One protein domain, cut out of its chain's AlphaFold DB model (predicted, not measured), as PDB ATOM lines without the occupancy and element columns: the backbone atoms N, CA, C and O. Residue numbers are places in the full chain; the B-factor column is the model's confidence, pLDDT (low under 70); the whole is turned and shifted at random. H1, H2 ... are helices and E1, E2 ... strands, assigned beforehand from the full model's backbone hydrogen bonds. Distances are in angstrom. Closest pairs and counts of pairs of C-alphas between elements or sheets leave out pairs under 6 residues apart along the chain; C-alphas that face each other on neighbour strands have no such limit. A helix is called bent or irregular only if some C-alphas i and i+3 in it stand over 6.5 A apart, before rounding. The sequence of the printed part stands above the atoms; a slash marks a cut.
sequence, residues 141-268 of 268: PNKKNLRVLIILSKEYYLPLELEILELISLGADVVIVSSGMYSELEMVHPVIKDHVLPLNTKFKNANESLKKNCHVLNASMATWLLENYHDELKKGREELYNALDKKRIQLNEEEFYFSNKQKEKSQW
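What this domain is: This is residues 141 to 268 of the 268 residues of an uncharacterized protein of marine metagenome (UniProt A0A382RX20). A small two-stranded parallel sheet, E1 beside E2, lies between helix H1 on one side and helix H5 on the other, and from this body the long helix H6 runs out like an arm whose residues 252 to 264 stick out, followed by the free tail 265 to 268. The short helices H2, H3 and H4 lie round the same body. The printed part has 128 residues, with six named helices and two named strands in the order E1, H1, E2, H2, H3, H4, H5, H6; the class is mostly helix. It is only just loose, close to compact, with a radius of gyration of the C-alphas of 17.0 A, and spans 64 by 30 by 25 A, the arm making the length.

How they stand to each other: Start at the sheet: E1, residues 148 to 151, and E2, residues 174 to 177, are parallel at 16 degrees, with N 150 and O 175 2.9 A apart and N 177 and O 150 2.8 A apart, both within hydrogen-bond range. With H1, residues 154 to 169, they form a strand-helix-strand unit, two parallel neighbour strands with a helix between them in the chain, and its crossover is right-handed. For H5, residues 214 to 235, look at Asn 218: its C-alpha is 5.5 A from that of Val 177, the closest pair of H5 and E2. H6, residues 237 to 264, touches residues 229 to 233 of H5 with its residues 239 to 243, at a steep tilt of 67 degrees, opposite ways; the closest C-alphas, of Glu 232 and Leu 240, are 4.7 A apart. H1 and H2, residues 179 to 187, only just touch, with 3 pairs of C-alphas within 8 A, and only at their ends; the C-alphas of Lys 154 and Gly 180 are closest, 5.2 A. H3, residues 190 to 193, only just touches H1, also with 3 such pairs, Leu 165 and Ile 192 being closest at 6.7 A. H4, residues 201 to 206, and H6 are near each other, with 5 pairs of C-alphas within 10 A. Every O i to N i+4 pair is within hydrogen-bond range in H6, but 8 of 12 in H1, 1 of 5 in H2, with 3 of 6 O i to N i+3 pairs, 1 of 2 in H4 and 13 of 18 in H5; H3 is too short for such a pair.

Where its parts are: Find C-alpha 148 at (69.989, 32.142, 155.230), where E1 begins its 9.6 A; E2 measures 10.0 A. H1 is 21.3 A long, H2 14.0 A, H3 5.0 A, H4 9.1 A and H5 29.4 A. H1, H2 and H5 are irregular: C-alphas 159 and 162 are 7.8 A apart, 183 and 186 8.3 A, and 228 and 231 8.4 A. H6 runs 40.5 A to C-alpha 264 at (87.842, -6.218, 175.957).

The domain as a whole: The C-alphas of Pro 141 and Trp 268, the chain's last residue, are the farthest apart, 66.1 A. The printed part has no cut and no long link. The mean pLDDT of the printed part is 77.1; look for values under 70 at residues 179 to 180, 182 to 183, 198 to 215 and 248 to 268.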
ATOM      1  N   PRO A 141      60.065  38.890 150.706       89.38
ATOM      2  CA  PRO A 141      58.792  38.622 151.364       89.38
ATOM      3  C   PRO A 141      58.898  37.421 152.318       89.38
ATOM      4  O   PRO A 141      59.766  36.566 152.176       89.38
ATOM      5  N   ASN A 142      57.960  37.322 153.266       86.88
ATOM      6  CA  ASN A 142      57.791  36.162 154.153       86.88
ATOM      7  C   ASN A 142      59.067  35.721 154.913       86.88
ATOM      8  O   ASN A 142      59.495  34.566 154.861       86.88
ATOM      9  N   LYS A 143      59.639  36.654 155.682       91.12
ATOM     10  CA  LYS A 143      60.863  36.468 156.486       91.12
ATOM     11  C   LYS A 143      60.828  35.261 157.434       91.12
ATOM     12  O   LYS A 143      61.857  34.636 157.651       91.12
ATOM     13  N   LYS A 144      59.649  34.874 157.943       87.38
ATOM     14  CA  LYS A 144      59.488  33.744 158.881       87.38
ATOM     15  C   LYS A 144      59.941  32.401 158.294       87.38
ATOM     16  O   LYS A 144      60.470  31.555 159.015       87.38
ATOM     17  N   ASN A 145      59.758  32.212 156.988       88.81
ATOM     18  CA  ASN A 145      60.112  30.972 156.292       88.81
ATOM     19  C   ASN A 145      61.470  31.063 155.584       88.81
ATOM     20  O   ASN A 145      61.887  30.107 154.931       88.81
ATOM     21  N   LEU A 146      62.149  32.207 155.681       94.44
ATOM     22  CA  LEU A 146      63.440  32.406 155.050       94.44
ATOM     23  C   LEU A 146      64.536  31.776 155.913       94.44
ATOM     24  O   LEU A 146      64.583  31.970 157.127       94.44
ATOM     25  N   ARG A 147      65.419  31.015 155.270       94.81
ATOM     26  CA  ARG A 147      66.630  30.455 155.875       94.81
ATOM     27  C   ARG A 147      67.823  31.000 155.115       94.81
ATOM     28  O   ARG A 147      67.854  30.917 153.887       94.81
ATOM     29  N   VAL A 148      68.785  31.568 155.830       96.25
ATOM     30  CA  VAL A 148      69.989  32.142 155.230       96.25
ATOM     31  C   VAL A 148      71.162  31.218 155.509       96.25
ATOM     32  O   VAL A 148      71.638  31.115 156.635       96.25
ATOM     33  N   LEU A 149      71.650  30.558 154.461       95.62
ATOM     34  CA  LEU A 149      72.827  29.701 154.534       95.62
ATOM     35  C   LEU A 149      74.038  30.441 153.956       95.62
ATOM     36  O   LEU A 149      74.112  30.682 152.752       95.62
ATOM     37  N   ILE A 150      74.989  30.809 154.813       95.00
ATOM     38  CA  ILE A 150      76.213  31.516 154.420       95.00
ATOM     39  C   ILE A 150      77.336  30.496 154.244       95.00
ATOM     40  O   ILE A 150      77.821  29.921 155.214       95.00
ATOM     41  N   ILE A 151      77.771  30.295 152.999       92.44
ATOM     42  CA  ILE A 151      78.809  29.325 152.624       92.44
ATOM     43  C   ILE A 151      80.020  30.091 152.084       92.44
ATOM     44  O   ILE A 151      80.124  30.340 150.883       92.44
ATOM     45  N   LEU A 152      80.930  30.505 152.965       89.06
ATOM     46  CA  LEU A 152      82.055  31.381 152.612       89.06
ATOM     47  C   LEU A 152      83.358  30.896 153.238       89.06
ATOM     48  O   LEU A 152      83.349  30.240 154.274       89.06
ATOM     49  N   SER A 153      84.491  31.220 152.614       86.75
ATOM     50  CA  SER A 153      85.795  31.092 153.271       86.75
ATOM     51  C   SER A 153      85.993  32.211 154.298       86.75
ATOM     52  O   SER A 153      85.245  33.193 154.322       86.75
ATOM     53  N   LYS A 154      87.040  32.097 155.121       85.19
ATOM     54  CA  LYS A 154      87.412  33.127 156.098       85.19
ATOM     55  C   LYS A 154      87.600  34.494 155.433       85.19
ATOM     56  O   LYS A 154      87.055  35.486 155.903       85.19
ATOM     57  N   GLU A 155      88.318  34.541 154.315       89.38
ATOM     58  CA  GLU A 155      88.674  35.780 153.609       89.38
ATOM     59  C   GLU A 155      87.437  36.525 153.095       89.38
ATOM     60  O   GLU A 155      87.415  37.753 153.093       89.38
ATOM     61  N   TYR A 156      86.392  35.789 152.703       91.75
ATOM     62  CA  TYR A 156      85.119  36.358 152.252       91.75
ATOM     63  C   TYR A 156      84.155  36.663 153.402       91.75
ATOM     64  O   TYR A 156      83.277  37.504 153.245       91.75
ATOM     65  N   TYR A 157      84.325  36.031 154.562       90.38
ATOM     66  CA  TYR A 157      83.568  36.368 155.765       90.38
ATOM     67  C   TYR A 157      84.019  37.707 156.378       90.38
ATOM     68  O   TYR A 157      83.182  38.521 156.763       90.38
ATOM     69  N   LEU A 158      85.330  37.970 156.440       88.62
ATOM     70  CA  LEU A 158      85.894  39.182 157.057       88.62
ATOM     71  C   LEU A 158      85.240  40.512 156.617       88.62
ATOM     72  O   LEU A 158      84.927  41.318 157.503       88.62
ATOM     73  N   PRO A 159      85.020  40.784 155.312       94.00
ATOM     74  CA  PRO A 159      84.355  42.017 154.887       94.00
ATOM     75  C   PRO A 159      82.891  42.117 155.336       94.00
ATOM     76  O   PRO A 159      82.394  43.229 155.499       94.00
ATOM     77  N   LEU A 160      82.223  40.984 155.565       94.75
ATOM     78  CA  LEU A 160      80.780  40.888 155.798       94.75
ATOM     79  C   LEU A 160      80.387  40.835 157.273       94.75
ATOM     80  O   LEU A 160      79.205  40.909 157.573       94.75
ATOM     81  N   GLU A 161      81.342  40.695 158.192       92.56
ATOM     82  CA  GLU A 161      81.065  40.476 159.620       92.56
ATOM     83  C   GLU A 161      80.012  41.440 160.197       92.56
ATOM     84  O   GLU A 161      79.081  40.995 160.859       92.56
ATOM     85  N   LEU A 162      80.118  42.746 159.916       94.50
ATOM     86  CA  LEU A 162      79.149  43.730 160.421       94.50
ATOM     87  C   LEU A 162      77.769  43.582 159.768       94.50
ATOM     88  O   LEU A 162      76.762  43.700 160.455       94.50
ATOM     89  N   GLU A 163      77.713  43.275 158.471       96.38
ATOM     90  CA  GLU A 163      76.442  43.031 157.780       96.38
ATOM     91  C   GLU A 163      75.771  41.742 158.258       96.38
ATOM     92  O   GLU A 163      74.548  41.670 158.309       96.38
ATOM     93  N   ILE A 164      76.554  40.725 158.631       96.19
ATOM     94  CA  ILE A 164      76.042  39.484 159.220       96.19
ATOM     95  C   ILE A 164      75.485  39.755 160.622       96.19
ATOM     96  O   ILE A 164      74.408  39.259 160.939       96.19
ATOM     97  N   LEU A 165      76.166  40.564 161.444       96.19
ATOM     98  CA  LEU A 165      75.634  40.996 162.744       96.19
ATOM     99  C   LEU A 165      74.306  41.735 162.589       96.19
ATOM    100  O   LEU A 165      73.346  41.434 163.296       96.19
ATOM    101  N   GLU A 166      74.243  42.678 161.652       97.25
ATOM    102  CA  GLU A 166      73.023  43.428 161.376       97.25
ATOM    103  C   GLU A 166      71.910  42.500 160.874       97.25
ATOM    104  O   GLU A 166      70.793  42.550 161.383       97.25
ATOM    105  N   LEU A 167      72.221  41.578 159.960       96.81
ATOM    106  CA  LEU A 167      71.282  40.574 159.464       96.81
ATOM    107  C   LEU A 167      70.700  39.720 160.604       96.81
ATOM    108  O   LEU A 167      69.487  39.522 160.663       96.81
ATOM    109  N   ILE A 168      71.544  39.253 161.528       96.25
ATOM    110  CA  ILE A 168      71.112  38.514 162.723       96.25
ATOM    111  C   ILE A 168      70.221  39.399 163.609       96.25
ATOM    112  O   ILE A 168      69.176  38.945 164.073       96.25
ATOM    113  N   SER A 169      70.579  40.673 163.798       96.06
ATOM    114  CA  SER A 169      69.791  41.620 164.602       96.06
ATOM    115  C   SER A 169      68.400  41.902 164.018       96.06
ATOM    116  O   SER A 169      67.464  42.187 164.762       96.06
ATOM    117  N   LEU A 170      68.235  41.743 162.700       95.81
ATOM    118  CA  LEU A 170      66.945  41.818 162.007       95.81
ATOM    119  C   LEU A 170      66.091  40.546 162.186       95.81
ATOM    120  O   LEU A 170      65.018  40.434 161.587       95.81
ATOM    121  N   GLY A 171      66.559  39.578 162.980       94.38
ATOM    122  CA  GLY A 171      65.867  38.322 163.257       94.38
ATOM    123  C   GLY A 171      65.968  37.302 162.124       94.38
ATOM    124  O   GLY A 171      65.113  36.425 162.023       94.38
ATOM    125  N   ALA A 172      66.960  37.430 161.236       95.62
ATOM    126  CA  ALA A 172      67.182  36.443 160.190       95.62
ATOM    127  C   ALA A 172      67.658  35.110 160.780       95.62
ATOM    128  O   ALA A 172      68.555  35.064 161.625       95.62
ATOM    129  N   ASP A 173      67.104  34.013 160.271       95.19
ATOM    130  CA  ASP A 173      67.542  32.669 160.633       95.19
ATOM    131  C   ASP A 173      68.787  32.282 159.818       95.19
ATOM    132  O   ASP A 173      68.694  31.821 158.675       95.19
ATOM    133  N   VAL A 174      69.963  32.580 160.383       95.69
ATOM    134  CA  VAL A 174      71.268  32.467 159.713       95.69
ATOM    135  C   VAL A 174      72.036  31.238 160.198       95.69
ATOM    136  O   VAL A 174      72.282  31.098 161.393       95.69
ATOM    137  N   VAL A 175      72.513  30.414 159.264       94.50
ATOM    138  CA  VAL A 175      73.477  29.328 159.504       94.50
ATOM    139  C   VAL A 175      74.742  29.599 158.692       94.50
ATOM    140  O   VAL A 175      74.682  29.810 157.480       94.50
ATOM    141  N   ILE A 176      75.903  29.584 159.346       91.88
ATOM    142  CA  ILE A 176      77.201  29.886 158.731       91.88
ATOM    143  C   ILE A 176      78.036  28.613 158.633       91.88
ATOM    144  O   ILE A 176      78.395  27.996 159.637       91.88
ATOM    145  N   VAL A 177      78.406  28.255 157.406       88.06
ATOM    146  CA  VAL A 177      79.271  27.120 157.090       88.06
ATOM    147  C   VAL A 177      80.607  27.653 156.577       88.06
ATOM    148  O   VAL A 177      80.753  28.003 155.403       88.06
ATOM    149  N   SER A 178      81.588  27.742 157.477       84.00
ATOM    150  CA  SER A 178      82.921  28.276 157.179       84.00
ATOM    151  C   SER A 178      84.014  27.516 157.926       84.00
ATOM    152  O   SER A 178      84.279  27.753 159.103       84.00
ATOM    153  N   SER A 179      84.702  26.622 157.217       69.50
ATOM    154  CA  SER A 179      85.733  25.761 157.790       69.50
ATOM    155  C   SER A 179      86.930  26.515 158.351       69.50
ATOM    156  O   SER A 179      87.519  26.090 159.340       69.50
ATOM    157  N   GLY A 180      87.291  27.636 157.724       68.12
ATOM    158  CA  GLY A 180      88.407  28.476 158.158       68.12
ATOM    159  C   GLY A 180      88.121  29.272 159.430       68.12
ATOM    160  O   GLY A 180      89.053  29.764 160.052       68.12
ATOM    161  N   MET A 181      86.852  29.396 159.833       70.56
ATOM    162  CA  MET A 181      86.494  30.042 161.096       70.56
ATOM    163  C   MET A 181      86.606  29.094 162.293       70.56
ATOM    164  O   MET A 181      86.736  29.573 163.412       70.56
ATOM    165  N   TYR A 182      86.606  27.769 162.090       64.75
ATOM    166  CA  TYR A 182      86.629  26.797 163.192       64.75
ATOM    167  C   TYR A 182      87.899  26.858 164.041       64.75
ATOM    168  O   TYR A 182      87.825  26.723 165.259       64.75
ATOM    169  N   SER A 183      89.056  27.090 163.418       63.69
ATOM    170  CA  SER A 183      90.337  27.225 164.122       63.69
ATOM    171  C   SER A 183      90.490  28.553 164.868       63.69
ATOM    172  O   SER A 183      91.414  28.695 165.656       63.69
ATOM    173  N   GLU A 184      89.604  29.522 164.623       70.12
ATOM    174  CA  GLU A 184      89.688  30.888 165.153       70.12
ATOM    175  C   GLU A 184      88.351  31.339 165.765       70.12
ATOM    176  O   GLU A 184      88.064  32.532 165.829       70.12
ATOM    177  N   LEU A 185      87.514  30.399 166.226       70.94
ATOM    178  CA  LEU A 185      86.191  30.703 166.795       70.94
ATOM    179  C   LEU A 185      86.247  31.671 167.980       70.94
ATOM    180  O   LEU A 185      85.268  32.359 168.249       70.94
ATOM    181  N   GLU A 186      87.369  31.727 168.693       73.06
ATOM    182  CA  GLU A 186      87.602  32.677 169.788       73.06
ATOM    183  C   GLU A 186      87.739  34.127 169.297       73.06
ATOM    184  O   GLU A 186      87.451  35.056 170.043       73.06
ATOM    185  N   MET A 187      88.128  34.325 168.034       76.38
ATOM    186  CA  MET A 187      88.255  35.638 167.392       76.38
ATOM    187  C   MET A 187      86.973  36.074 166.667       76.38
ATOM    188  O   MET A 187      86.892  37.200 166.172       76.38
ATOM    189  N   VAL A 188      85.978  35.188 166.568       81.06
ATOM    190  CA  VAL A 188      84.670  35.476 165.968       81.06
ATOM    191  C   VAL A 188      83.792  36.170 167.004       81.06
ATOM    192  O   VAL A 188      83.749  35.764 168.164       81.06
ATOM    193  N   HIS A 189      83.062  37.206 166.586       87.38
ATOM    194  CA  HIS A 189      82.127  37.905 167.465       87.38
ATOM    195  C   HIS A 189      81.155  36.908 168.137       87.38
ATOM    196  O   HIS A 189      80.582  36.086 167.415       87.38
ATOM    197  N   PRO A 190      80.903  36.987 169.462       87.38
ATOM    198  CA  PRO A 190      80.105  35.994 170.189       87.38
ATOM    199  C   PRO A 190      78.736  35.714 169.562       87.38
ATOM    200  O   PRO A 190      78.386  34.563 169.345       87.38
ATOM    201  N   VAL A 191      78.023  36.768 169.145       90.12
ATOM    202  CA  VAL A 191      76.734  36.623 168.444       90.12
ATOM    203  C   VAL A 191      76.874  35.816 167.154       90.12
ATOM    204  O   VAL A 191      76.032  34.983 166.876       90.12
ATOM    205  N   ILE A 192      77.935  36.004 166.362       90.00
ATOM    206  CA  ILE A 192      78.114  35.225 165.127       90.00
ATOM    207  C   ILE A 192      78.535  33.797 165.446       90.00
ATOM    208  O   ILE A 192      78.117  32.876 164.749       90.00
ATOM    209  N   LYS A 193      79.344  33.596 166.490       86.81
ATOM    210  CA  LYS A 193      79.813  32.272 166.907       86.81
ATOM    211  C   LYS A 193      78.648  31.298 167.105       86.81
ATOM    212  O   LYS A 193      78.746  30.166 166.642       86.81
ATOM    213  N   ASP A 194      77.534  31.758 167.668       87.94
ATOM    214  CA  ASP A 194      76.328  30.944 167.866       87.94
ATOM    215  C   ASP A 194      75.636  30.555 166.546       87.94
ATOM    216  O   ASP A 194      74.865  29.599 166.489       87.94
ATOM    217  N   HIS A 195      75.921  31.261 165.453       91.19
ATOM    218  CA  HIS A 195      75.424  30.969 164.106       91.19
ATOM    219  C   HIS A 195      76.430  30.193 163.251       91.19
ATOM    220  O   HIS A 195      76.094  29.764 162.147       91.19
ATOM    221  N   VAL A 196      77.659  29.984 163.733       87.62
ATOM    222  CA  VAL A 196      78.644  29.136 163.059       87.62
ATOM    223  C   VAL A 196      78.320  27.679 163.347       87.62
ATOM    224  O   VAL A 196      78.103  27.284 164.490       87.62
ATOM    225  N   LEU A 197      78.260  26.871 162.292       83.62
ATOM    226  CA  LEU A 197      77.922  25.462 162.400       83.62
ATOM    227  C   LEU A 197      78.938  24.737 163.307       83.62
ATOM    228  O   LEU A 197      80.128  24.769 162.992       83.62
ATOM    229  N   PRO A 198      78.521  24.049 164.386       68.75
ATOM    230  CA  PRO A 198      79.420  23.545 165.430       68.75
ATOM    231  C   PRO A 198      80.113  22.222 165.047       68.75
ATOM    232  O   PRO A 198      80.169  21.274 165.831       68.75
ATOM    233  N   LEU A 199      80.641  22.123 163.827       65.81
ATOM    234  CA  LEU A 199      81.321  20.927 163.339       65.81
ATOM    235  C   LEU A 199      82.837  21.107 163.437       65.81
ATOM    236  O   LEU A 199      83.428  21.956 162.778       65.81
ATOM    237  N   ASN A 200      83.475  20.289 164.272       58.16
ATOM    238  CA  ASN A 200      84.930  20.254 164.403       58.16
ATOM    239  C   ASN A 200      85.554  19.249 163.415       58.16
ATOM    240  O   ASN A 200      84.872  18.494 162.721       58.16
ATOM    241  N   THR A 201      86.883  19.201 163.375       54.03
ATOM    242  CA  THR A 201      87.654  18.280 162.525       54.03
ATOM    243  C   THR A 201      87.343  16.798 162.757       54.03
ATOM    244  O   THR A 201      87.536  16.006 161.837       54.03
ATOM    245  N   LYS A 202      86.799  16.398 163.919       54.12
ATOM    246  CA  LYS A 202      86.365  15.009 164.159       54.12
ATOM    247  C   LYS A 202      85.170  14.628 163.283       54.12
ATOM    248  O   LYS A 202      85.104  13.504 162.798       54.12
ATOM    249  N   PHE A 203      84.296  15.586 162.967       55.91
ATOM    250  CA  PHE A 203      83.168  15.369 162.060       55.91
ATOM    251  C   PHE A 203      83.608  15.035 160.626       55.91
ATOM    252  O   PHE A 203      82.987  14.221 159.944       55.91
ATOM    253  N   LYS A 204      84.735  15.613 160.186       56.34
ATOM    254  CA  LYS A 204      85.366  15.300 158.895       56.34
ATOM    255  C   LYS A 204      85.854  13.847 158.829       56.34
ATOM    256  O   LYS A 204      85.820  13.237 157.765       56.34
ATOM    257  N   ASN A 205      86.301  13.295 159.958       55.53
ATOM    258  CA  ASN A 205      86.812  11.926 160.036       55.53
ATOM    259  C   ASN A 205      85.682  10.888 160.084       55.53
ATOM    260  O   ASN A 205      85.834   9.808 159.513       55.53
ATOM    261  N   ALA A 206      84.558  11.237 160.719       51.91
ATOM    262  CA  ALA A 206      83.396  10.365 160.895       51.91
ATOM    263  C   ALA A 206      82.539  10.194 159.628       51.91
ATOM    264  O   ALA A 206      81.759   9.250 159.546       51.91
ATOM    265  N   ASN A 207      82.669  11.077 158.632       58.81
ATOM    266  CA  ASN A 207      81.864  11.005 157.417       58.81
ATOM    267  C   ASN A 207      82.731  10.874 156.161       58.81
ATOM    268  O   ASN A 207      83.398  11.820 155.740       58.81
ATOM    269  N   GLU A 208      82.687   9.700 155.529       57.59
ATOM    270  CA  GLU A 208      83.451   9.406 154.312       57.59
ATOM    271  C   GLU A 208      83.117  10.337 153.144       57.59
ATOM    272  O   GLU A 208      84.004  10.648 152.347       57.59
ATOM    273  N   SER A 209      81.890  10.868 153.074       55.03
ATOM    274  CA  SER A 209      81.512  11.831 152.033       55.03
ATOM    275  C   SER A 209      82.186  13.199 152.221       55.03
ATOM    276  O   SER A 209      82.456  13.887 151.233       55.03
ATOM    277  N   LEU A 210      82.550  13.550 153.465       60.31
ATOM    278  CA  LEU A 210      83.248  14.786 153.851       60.31
ATOM    279  C   LEU A 210      84.779  14.632 153.918       60.31
ATOM    280  O   LEU A 210      85.488  15.634 154.044       60.31
ATOM    281  N   LYS A 211      85.317  13.409 153.767       54.94
ATOM    282  CA  LYS A 211      86.769  13.149 153.632       54.94
ATOM    283  C   LYS A 211      87.366  13.711 152.334       54.94
ATOM    284  O   LYS A 211      88.586  13.690 152.159       54.94
ATOM    285  N   LYS A 212      86.533  14.220 151.420       55.09
ATOM    286  CA  LYS A 212      86.974  14.886 150.190       55.09
ATOM    287  C   LYS A 212      87.799  16.152 150.490       55.09
ATOM    288  O   LYS A 212      87.880  16.649 151.612       55.09
ATOM    289  N   ASN A 213      88.468  16.634 149.444       57.66
ATOM    290  CA  ASN A 213      89.443  17.726 149.451       57.66
ATOM    291  C   ASN A 213      88.994  18.941 150.301       57.66
ATOM    292  O   ASN A 213      87.859  19.395 150.183       57.66
ATOM    293  N   CYS A 214      89.873  19.518 151.130       57.66
ATOM    294  CA  CYS A 214      89.506  20.614 152.049       57.66
ATOM    295  C   CYS A 214      88.945  21.862 151.337       57.66
ATOM    296  O   CYS A 214      88.176  22.615 151.926       57.66
ATOM    297  N   HIS A 215      89.275  22.048 150.056       59.84
ATOM    298  CA  HIS A 215      88.828  23.173 149.234       59.84
ATOM    299  C   HIS A 215      87.334  23.156 148.859       59.84
ATOM    300  O   HIS A 215      86.850  24.156 148.339       59.84
ATOM    301  N   VAL A 216      86.618  22.046 149.082       76.19
ATOM    302  CA  VAL A 216      85.159  21.919 148.856       76.19
ATOM    303  C   VAL A 216      84.362  21.852 150.157       76.19
ATOM    304  O   VAL A 216      83.136  21.784 150.132       76.19
ATOM    305  N   LEU A 217      85.052  21.886 151.299       78.56
ATOM    306  CA  LEU A 217      84.500  21.483 152.587       78.56
ATOM    307  C   LEU A 217      83.239  22.268 152.967       78.56
ATOM    308  O   LEU A 217      82.250  21.655 153.345       78.56
ATOM    309  N   ASN A 218      83.230  23.592 152.797       85.69
ATOM    310  CA  ASN A 218      82.076  24.414 153.178       85.69
ATOM    311  C   ASN A 218      80.821  24.046 152.381       85.69
ATOM    312  O   ASN A 218      79.747  23.874 152.950       85.69
ATOM    313  N   ALA A 219      80.958  23.894 151.064       86.12
ATOM    314  CA  ALA A 219      79.843  23.556 150.191       86.12
ATOM    315  C   ALA A 219      79.380  22.101 150.383       86.12
ATOM    316  O   ALA A 219      78.178  21.836 150.396       86.12
ATOM    317  N   SER A 220      80.308  21.167 150.608       83.69
ATOM    318  CA  SER A 220      79.958  19.775 150.907       83.69
ATOM    319  C   SER A 220      79.286  19.634 152.273       83.69
ATOM    320  O   SER A 220      78.343  18.863 152.408       83.69
ATOM    321  N   MET A 221      79.700  20.411 153.279       84.69
ATOM    322  CA  MET A 221      79.033  20.446 154.587       84.69
ATOM    323  C   MET A 221      77.621  21.021 154.481       84.69
ATOM    324  O   MET A 221      76.693  20.458 155.051       84.69
ATOM    325  N   ALA A 222      77.443  22.101 153.719       89.81
ATOM    326  CA  ALA A 222      76.124  22.657 153.432       89.81
ATOM    327  C   ALA A 222      75.210  21.647 152.714       89.81
ATOM    328  O   ALA A 222      74.057  21.474 153.103       89.81
ATOM    329  N   THR A 223      75.740  20.930 151.721       90.12
ATOM    330  CA  THR A 223      75.011  19.862 151.017       90.12
ATOM    331  C   THR A 223      74.622  18.740 151.975       90.12
ATOM    332  O   THR A 223      73.459  18.352 152.031       90.12
ATOM    333  N   TRP A 224      75.563  18.281 152.801       87.81
ATOM    334  CA  TRP A 224      75.314  17.249 153.803       87.81
ATOM    335  C   TRP A 224      74.229  17.659 154.813       87.81
ATOM    336  O   TRP A 224      73.368  16.840 155.144       87.81
ATOM    337  N   LEU A 225      74.222  18.919 155.270       89.88
ATOM    338  CA  LEU A 225      73.161  19.445 156.136       89.88
ATOM    339  C   LEU A 225      71.790  19.356 155.465       89.88
ATOM    340  O   LEU A 225      70.830  18.934 156.097       89.88
ATOM    341  N   LEU A 226      71.692  19.722 154.187       92.75
ATOM    342  CA  LEU A 226      70.431  19.645 153.450       92.75
ATOM    343  C   LEU A 226      69.965  18.195 153.273       92.75
ATOM    344  O   LEU A 226      68.789  17.898 153.446       92.75
ATOM    345  N   GLU A 227      70.871  17.269 152.976       91.38
ATOM    346  CA  GLU A 227      70.511  15.859 152.795       91.38
ATOM    347  C   GLU A 227      70.018  15.213 154.094       91.38
ATOM    348  O   GLU A 227      69.085  14.415 154.065       91.38
ATOM    349  N   ASN A 228      70.617  15.573 155.233       89.44
ATOM    350  CA  ASN A 228      70.425  14.844 156.490       89.44
ATOM    351  C   ASN A 228      69.565  15.586 157.524       89.44
ATOM    352  O   ASN A 228      69.088  14.946 158.453       89.44
ATOM    353  N   TYR A 229      69.394  16.905 157.386       92.88
ATOM    354  CA  TYR A 229      68.754  17.778 158.382       92.88
ATOM    355  C   TYR A 229      67.839  18.840 157.758       92.88
ATOM    356  O   TYR A 229      67.640  19.918 158.325       92.88
ATOM    357  N   HIS A 230      67.303  18.605 156.558       94.88
ATOM    358  CA  HIS A 230      66.432  19.594 155.917       94.88
ATOM    359  C   HIS A 230      65.159  19.872 156.719       94.88
ATOM    360  O   HIS A 230      64.684  21.005 156.698       94.88
ATOM    361  N   ASP A 231      64.599  18.886 157.420       96.00
ATOM    362  CA  ASP A 231      63.380  19.080 158.205       96.00
ATOM    363  C   ASP A 231      63.625  19.943 159.442       96.00
ATOM    364  O   ASP A 231      62.815  20.814 159.766       96.00
ATOM    365  N   GLU A 232      64.763  19.770 160.107       95.44
ATOM    366  CA  GLU A 232      65.200  20.641 161.190       95.44
ATOM    367  C   GLU A 232      65.555  22.032 160.670       95.44
ATOM    368  O   GLU A 232      65.102  23.024 161.236       95.44
ATOM    369  N   LEU A 233      66.267  22.129 159.543       93.81
ATOM    370  CA  LEU A 233      66.587  23.410 158.910       93.81
ATOM    371  C   LEU A 233      65.314  24.184 158.515       93.81
ATOM    372  O   LEU A 233      65.267  25.407 158.654       93.81
ATOM    373  N   LYS A 234      64.248  23.499 158.074       94.38
ATOM    374  CA  LYS A 234      62.931  24.117 157.824       94.38
ATOM    375  C   LYS A 234      62.297  24.663 159.101       94.38
ATOM    376  O   LYS A 234      61.630  25.693 159.034       94.38
ATOM    377  N   LYS A 235      62.493  24.018 160.252       94.38
ATOM    378  CA  LYS A 235      61.967  24.486 161.548       94.38
ATOM    379  C   LYS A 235      62.766  25.672 162.086       94.38
ATOM    380  O   LYS A 235      62.161  26.622 162.567       94.38
ATOM    381  N   GLY A 236      64.078  25.664 161.871       92.88
ATOM    382  CA  GLY A 236      64.975  26.797 162.072       92.88
ATOM    383  C   GLY A 236      66.324  26.391 162.662       92.88
ATOM    384  O   GLY A 236      66.552  25.217 162.961       92.88
ATOM    385  N   ARG A 237      67.240  27.355 162.831       92.44
ATOM    386  CA  ARG A 237      68.598  27.089 163.351       92.44
ATOM    387  C   ARG A 237      68.607  26.393 164.709       92.44
ATOM    388  O   ARG A 237      69.414  25.487 164.888       92.44
ATOM    389  N   GLU A 238      67.756  26.790 165.654       91.56
ATOM    390  CA  GLU A 238      67.733  26.172 166.992       91.56
ATOM    391  C   GLU A 238      67.454  24.667 166.900       91.56
ATOM    392  O   GLU A 238      68.176  23.855 167.479       91.56
ATOM    393  N   GLU A 239      66.501  24.282 166.054       93.81
ATOM    394  CA  GLU A 239      66.095  22.885 165.884       93.81
ATOM    395  C   GLU A 239      67.176  22.076 165.180       93.81
ATOM    396  O   GLU A 239      67.466  20.942 165.574       93.81
ATOM    397  N   LEU A 240      67.823  22.687 164.186       91.81
ATOM    398  CA  LEU A 240      68.998  22.122 163.539       91.81
ATOM    399  C   LEU A 240      70.117  21.863 164.552       91.81
ATOM    400  O   LEU A 240      70.699  20.779 164.570       91.81
ATOM    401  N   TYR A 241      70.420  22.840 165.403       89.38
ATOM    402  CA  TYR A 241      71.546  22.760 166.332       89.38
ATOM    403  C   TYR A 241      71.269  21.740 167.433       89.38
ATOM    404  O   TYR A 241      72.132  20.915 167.722       89.38
ATOM    405  N   ASN A 242      70.037  21.692 167.939       88.62
ATOM    406  CA  ASN A 242      69.582  20.664 168.871       88.62
ATOM    407  C   ASN A 242      69.742  19.247 168.293       88.62
ATOM    408  O   ASN A 242      70.165  18.325 168.996       88.62
ATOM    409  N   ALA A 243      69.423  19.042 167.013       88.19
ATOM    410  CA  ALA A 243      69.582  17.743 166.361       88.19
ATOM    411  C   ALA A 243      71.057  17.377 166.114       88.19
ATOM    412  O   ALA A 243      71.448  16.219 166.290       88.19
ATOM    413  N   LEU A 244      71.890  18.356 165.752       83.62
ATOM    414  CA  LEU A 244      73.334  18.166 165.600       83.62
ATOM    415  C   LEU A 244      74.011  17.846 166.935       83.62
ATOM    416  O   LEU A 244      74.848  16.944 166.988       83.62
ATOM    417  N   ASP A 245      73.625  18.520 168.019       80.31
ATOM    418  CA  ASP A 245      74.155  18.255 169.355       80.31
ATOM    419  C   ASP A 245      73.773  16.864 169.857       80.31
ATOM    420  O   ASP A 245      74.641  16.139 170.346       80.31
ATOM    421  N   LYS A 246      72.522  16.431 169.652       75.19
ATOM    422  CA  LYS A 246      72.109  15.046 169.934       75.19
ATOM    423  C   LYS A 246      72.968  14.036 169.177       75.19
ATOM    424  O   LYS A 246      73.437  13.074 169.778       75.19
ATOM    425  N   LYS A 247      73.235  14.269 167.887       72.44
ATOM    426  CA  LYS A 247      74.115  13.383 167.109       72.44
ATOM    427  C   LYS A 247      75.561  13.421 167.595       72.44
ATOM    428  O   LYS A 247      76.220  12.390 167.606       72.44
ATOM    429  N   ARG A 248      76.074  14.581 168.012       68.38
ATOM    430  CA  ARG A 248      77.416  14.694 168.602       68.38
ATOM    431  C   ARG A 248      77.525  13.886 169.895       68.38
ATOM    432  O   ARG A 248      78.535  13.218 170.096       68.38
ATOM    433  N   ILE A 249      76.500  13.934 170.745       58.88
ATOM    434  CA  ILE A 249      76.418  13.112 171.958       58.88
ATOM    435  C   ILE A 249      76.417  11.627 171.580       58.88
ATOM    436  O   ILE A 249      77.257  10.890 172.084       58.88
ATOM    437  N   GLN A 250      75.584  11.215 170.618       60.03
ATOM    438  CA  GLN A 250      75.546   9.831 170.124       60.03
ATOM    439  C   GLN A 250      76.897   9.357 169.575       60.03
ATOM    440  O   GLN A 250      77.353   8.281 169.939       60.03
ATOM    441  N   LEU A 251      77.583  10.164 168.758       57.97
ATOM    442  CA  LEU A 251      78.910   9.821 168.231       57.97
ATOM    443  C   LEU A 251      79.948   9.658 169.352       57.97
ATOM    444  O   LEU A 251      80.752   8.733 169.304       57.97
ATOM    445  N   ASN A 252      79.918  10.515 170.378       60.84
ATOM    446  CA  ASN A 252      80.804  10.374 171.537       60.84
ATOM    447  C   ASN A 252      80.488   9.100 172.351       60.84
ATOM    448  O   ASN A 252      81.407   8.447 172.844       60.84
ATOM    449  N   GLU A 253      79.208   8.740 172.499       53.56
ATOM    450  CA  GLU A 253      78.768   7.521 173.193       53.56
ATOM    451  C   GLU A 253      79.126   6.247 172.409       53.56
ATOM    452  O   GLU A 253      79.632   5.287 172.992       53.56
ATOM    453  N   GLU A 254      78.938   6.241 171.088       54.31
ATOM    454  CA  GLU A 254      79.346   5.145 170.204       54.31
ATOM    455  C   GLU A 254      80.870   4.966 170.208       54.31
ATOM    456  O   GLU A 254      81.353   3.840 170.338       54.31
ATOM    457  N   GLU A 255      81.648   6.052 170.159       50.00
ATOM    458  CA  GLU A 255      83.109   6.006 170.314       50.00
ATOM    459  C   GLU A 255      83.523   5.444 171.685       50.00
ATOM    460  O   GLU A 255      84.471   4.656 171.766       50.00
ATOM    461  N   PHE A 256      82.800   5.777 172.762       38.06
ATOM    462  CA  PHE A 256      83.031   5.199 174.090       38.06
ATOM    463  C   PHE A 256      82.735   3.688 174.107       38.06
ATOM    464  O   PHE A 256      83.520   2.903 174.649       38.06
ATOM    465  N   TYR A 257      81.660   3.258 173.442       36.19
ATOM    466  CA  TYR A 257      81.311   1.845 173.285       36.19
ATOM    467  C   TYR A 257      82.327   1.065 172.435       36.19
ATOM    468  O   TYR A 257      82.679  -0.064 172.786       36.19
ATOM    469  N   PHE A 258      82.848   1.644 171.348       31.28
ATOM    470  CA  PHE A 258      83.867   1.008 170.504       31.28
ATOM    471  C   PHE A 258      85.255   0.975 171.164       31.28
ATOM    472  O   PHE A 258      85.944  -0.042 171.065       31.28
ATOM    473  N   SER A 259      85.636   2.029 171.894       40.50
ATOM    474  CA  SER A 259      86.859   2.086 172.712       40.50
ATOM    475  C   SER A 259      86.876   0.990 173.787       40.50
ATOM    476  O   SER A 259      87.877   0.287 173.953       40.50
ATOM    477  N   ASN A 260      85.744   0.768 174.463       40.19
ATOM    478  CA  ASN A 260      85.636  -0.275 175.484       40.19
ATOM    479  C   ASN A 260      85.591  -1.689 174.879       40.19
ATOM    480  O   ASN A 260      86.255  -2.586 175.395       40.19
ATOM    481  N   LYS A 261      84.941  -1.885 173.721       39.69
ATOM    482  CA  LYS A 261      84.969  -3.175 172.999       39.69
ATOM    483  C   LYS A 261      86.351  -3.553 172.459       39.69
ATOM    484  O   LYS A 261      86.652  -4.739 172.345       39.69
ATOM    485  N   GLN A 262      87.189  -2.579 172.095       38.22
ATOM    486  CA  GLN A 262      88.575  -2.849 171.696       38.22
ATOM    487  C   GLN A 262      89.462  -3.205 172.896       38.22
ATOM    488  O   GLN A 262      90.318  -4.073 172.763       38.22
ATOM    489  N   LYS A 263      89.213  -2.626 174.079       42.44
ATOM    490  CA  LYS A 263      89.904  -3.026 175.318       42.44
ATOM    491  C   LYS A 263      89.533  -4.438 175.780       42.44
ATOM    492  O   LYS A 263      90.415  -5.170 176.212       42.44
ATOM    493  N   GLU A 264      88.278  -4.852 175.617       42.28
ATOM    494  CA  GLU A 264      87.842  -6.218 175.957       42.28
ATOM    495  C   GLU A 264      88.362  -7.289 174.979       42.28
ATOM    496  O   GLU A 264      88.521  -8.447 175.359       42.28
ATOM    497  N   LYS A 265      88.702  -6.918 173.736       43.06
ATOM    498  CA  LYS A 265      89.323  -7.827 172.753       43.06
ATOM    499  C   LYS A 265      90.852  -7.932 172.848       43.06
ATOM    500  O   LYS A 265      91.425  -8.747 172.137       43.06
ATOM    501  N   SER A 266      91.505  -7.150 173.710       41.12
ATOM    502  CA  SER A 266      92.950  -7.250 173.992       41.12
ATOM    503  C   SER A 266      93.266  -7.931 175.332       41.12
ATOM    504  O   SER A 266      94.405  -7.870 175.786       41.12
ATOM    505  N   GLN A 267      92.279  -8.573 175.967       45.34
ATOM    506  CA  GLN A 267      92.453  -9.343 177.207       45.34
ATOM    507  C   GLN A 267      92.256 -10.863 177.044       45.34
ATOM    508  O   GLN A 267      92.064 -11.555 178.040       45.34
ATOM    509  N   TRP A 268      92.360 -11.389 175.820       40.22
ATOM    510  CA  TRP A 268      92.451 -12.829 175.554       40.22
ATOM    511  C   TRP A 268      93.565 -13.120 174.555       40.22
ATOM    512  O   TRP A 268      93.598 -12.425 173.513       40.22
TER     513      TRP A 268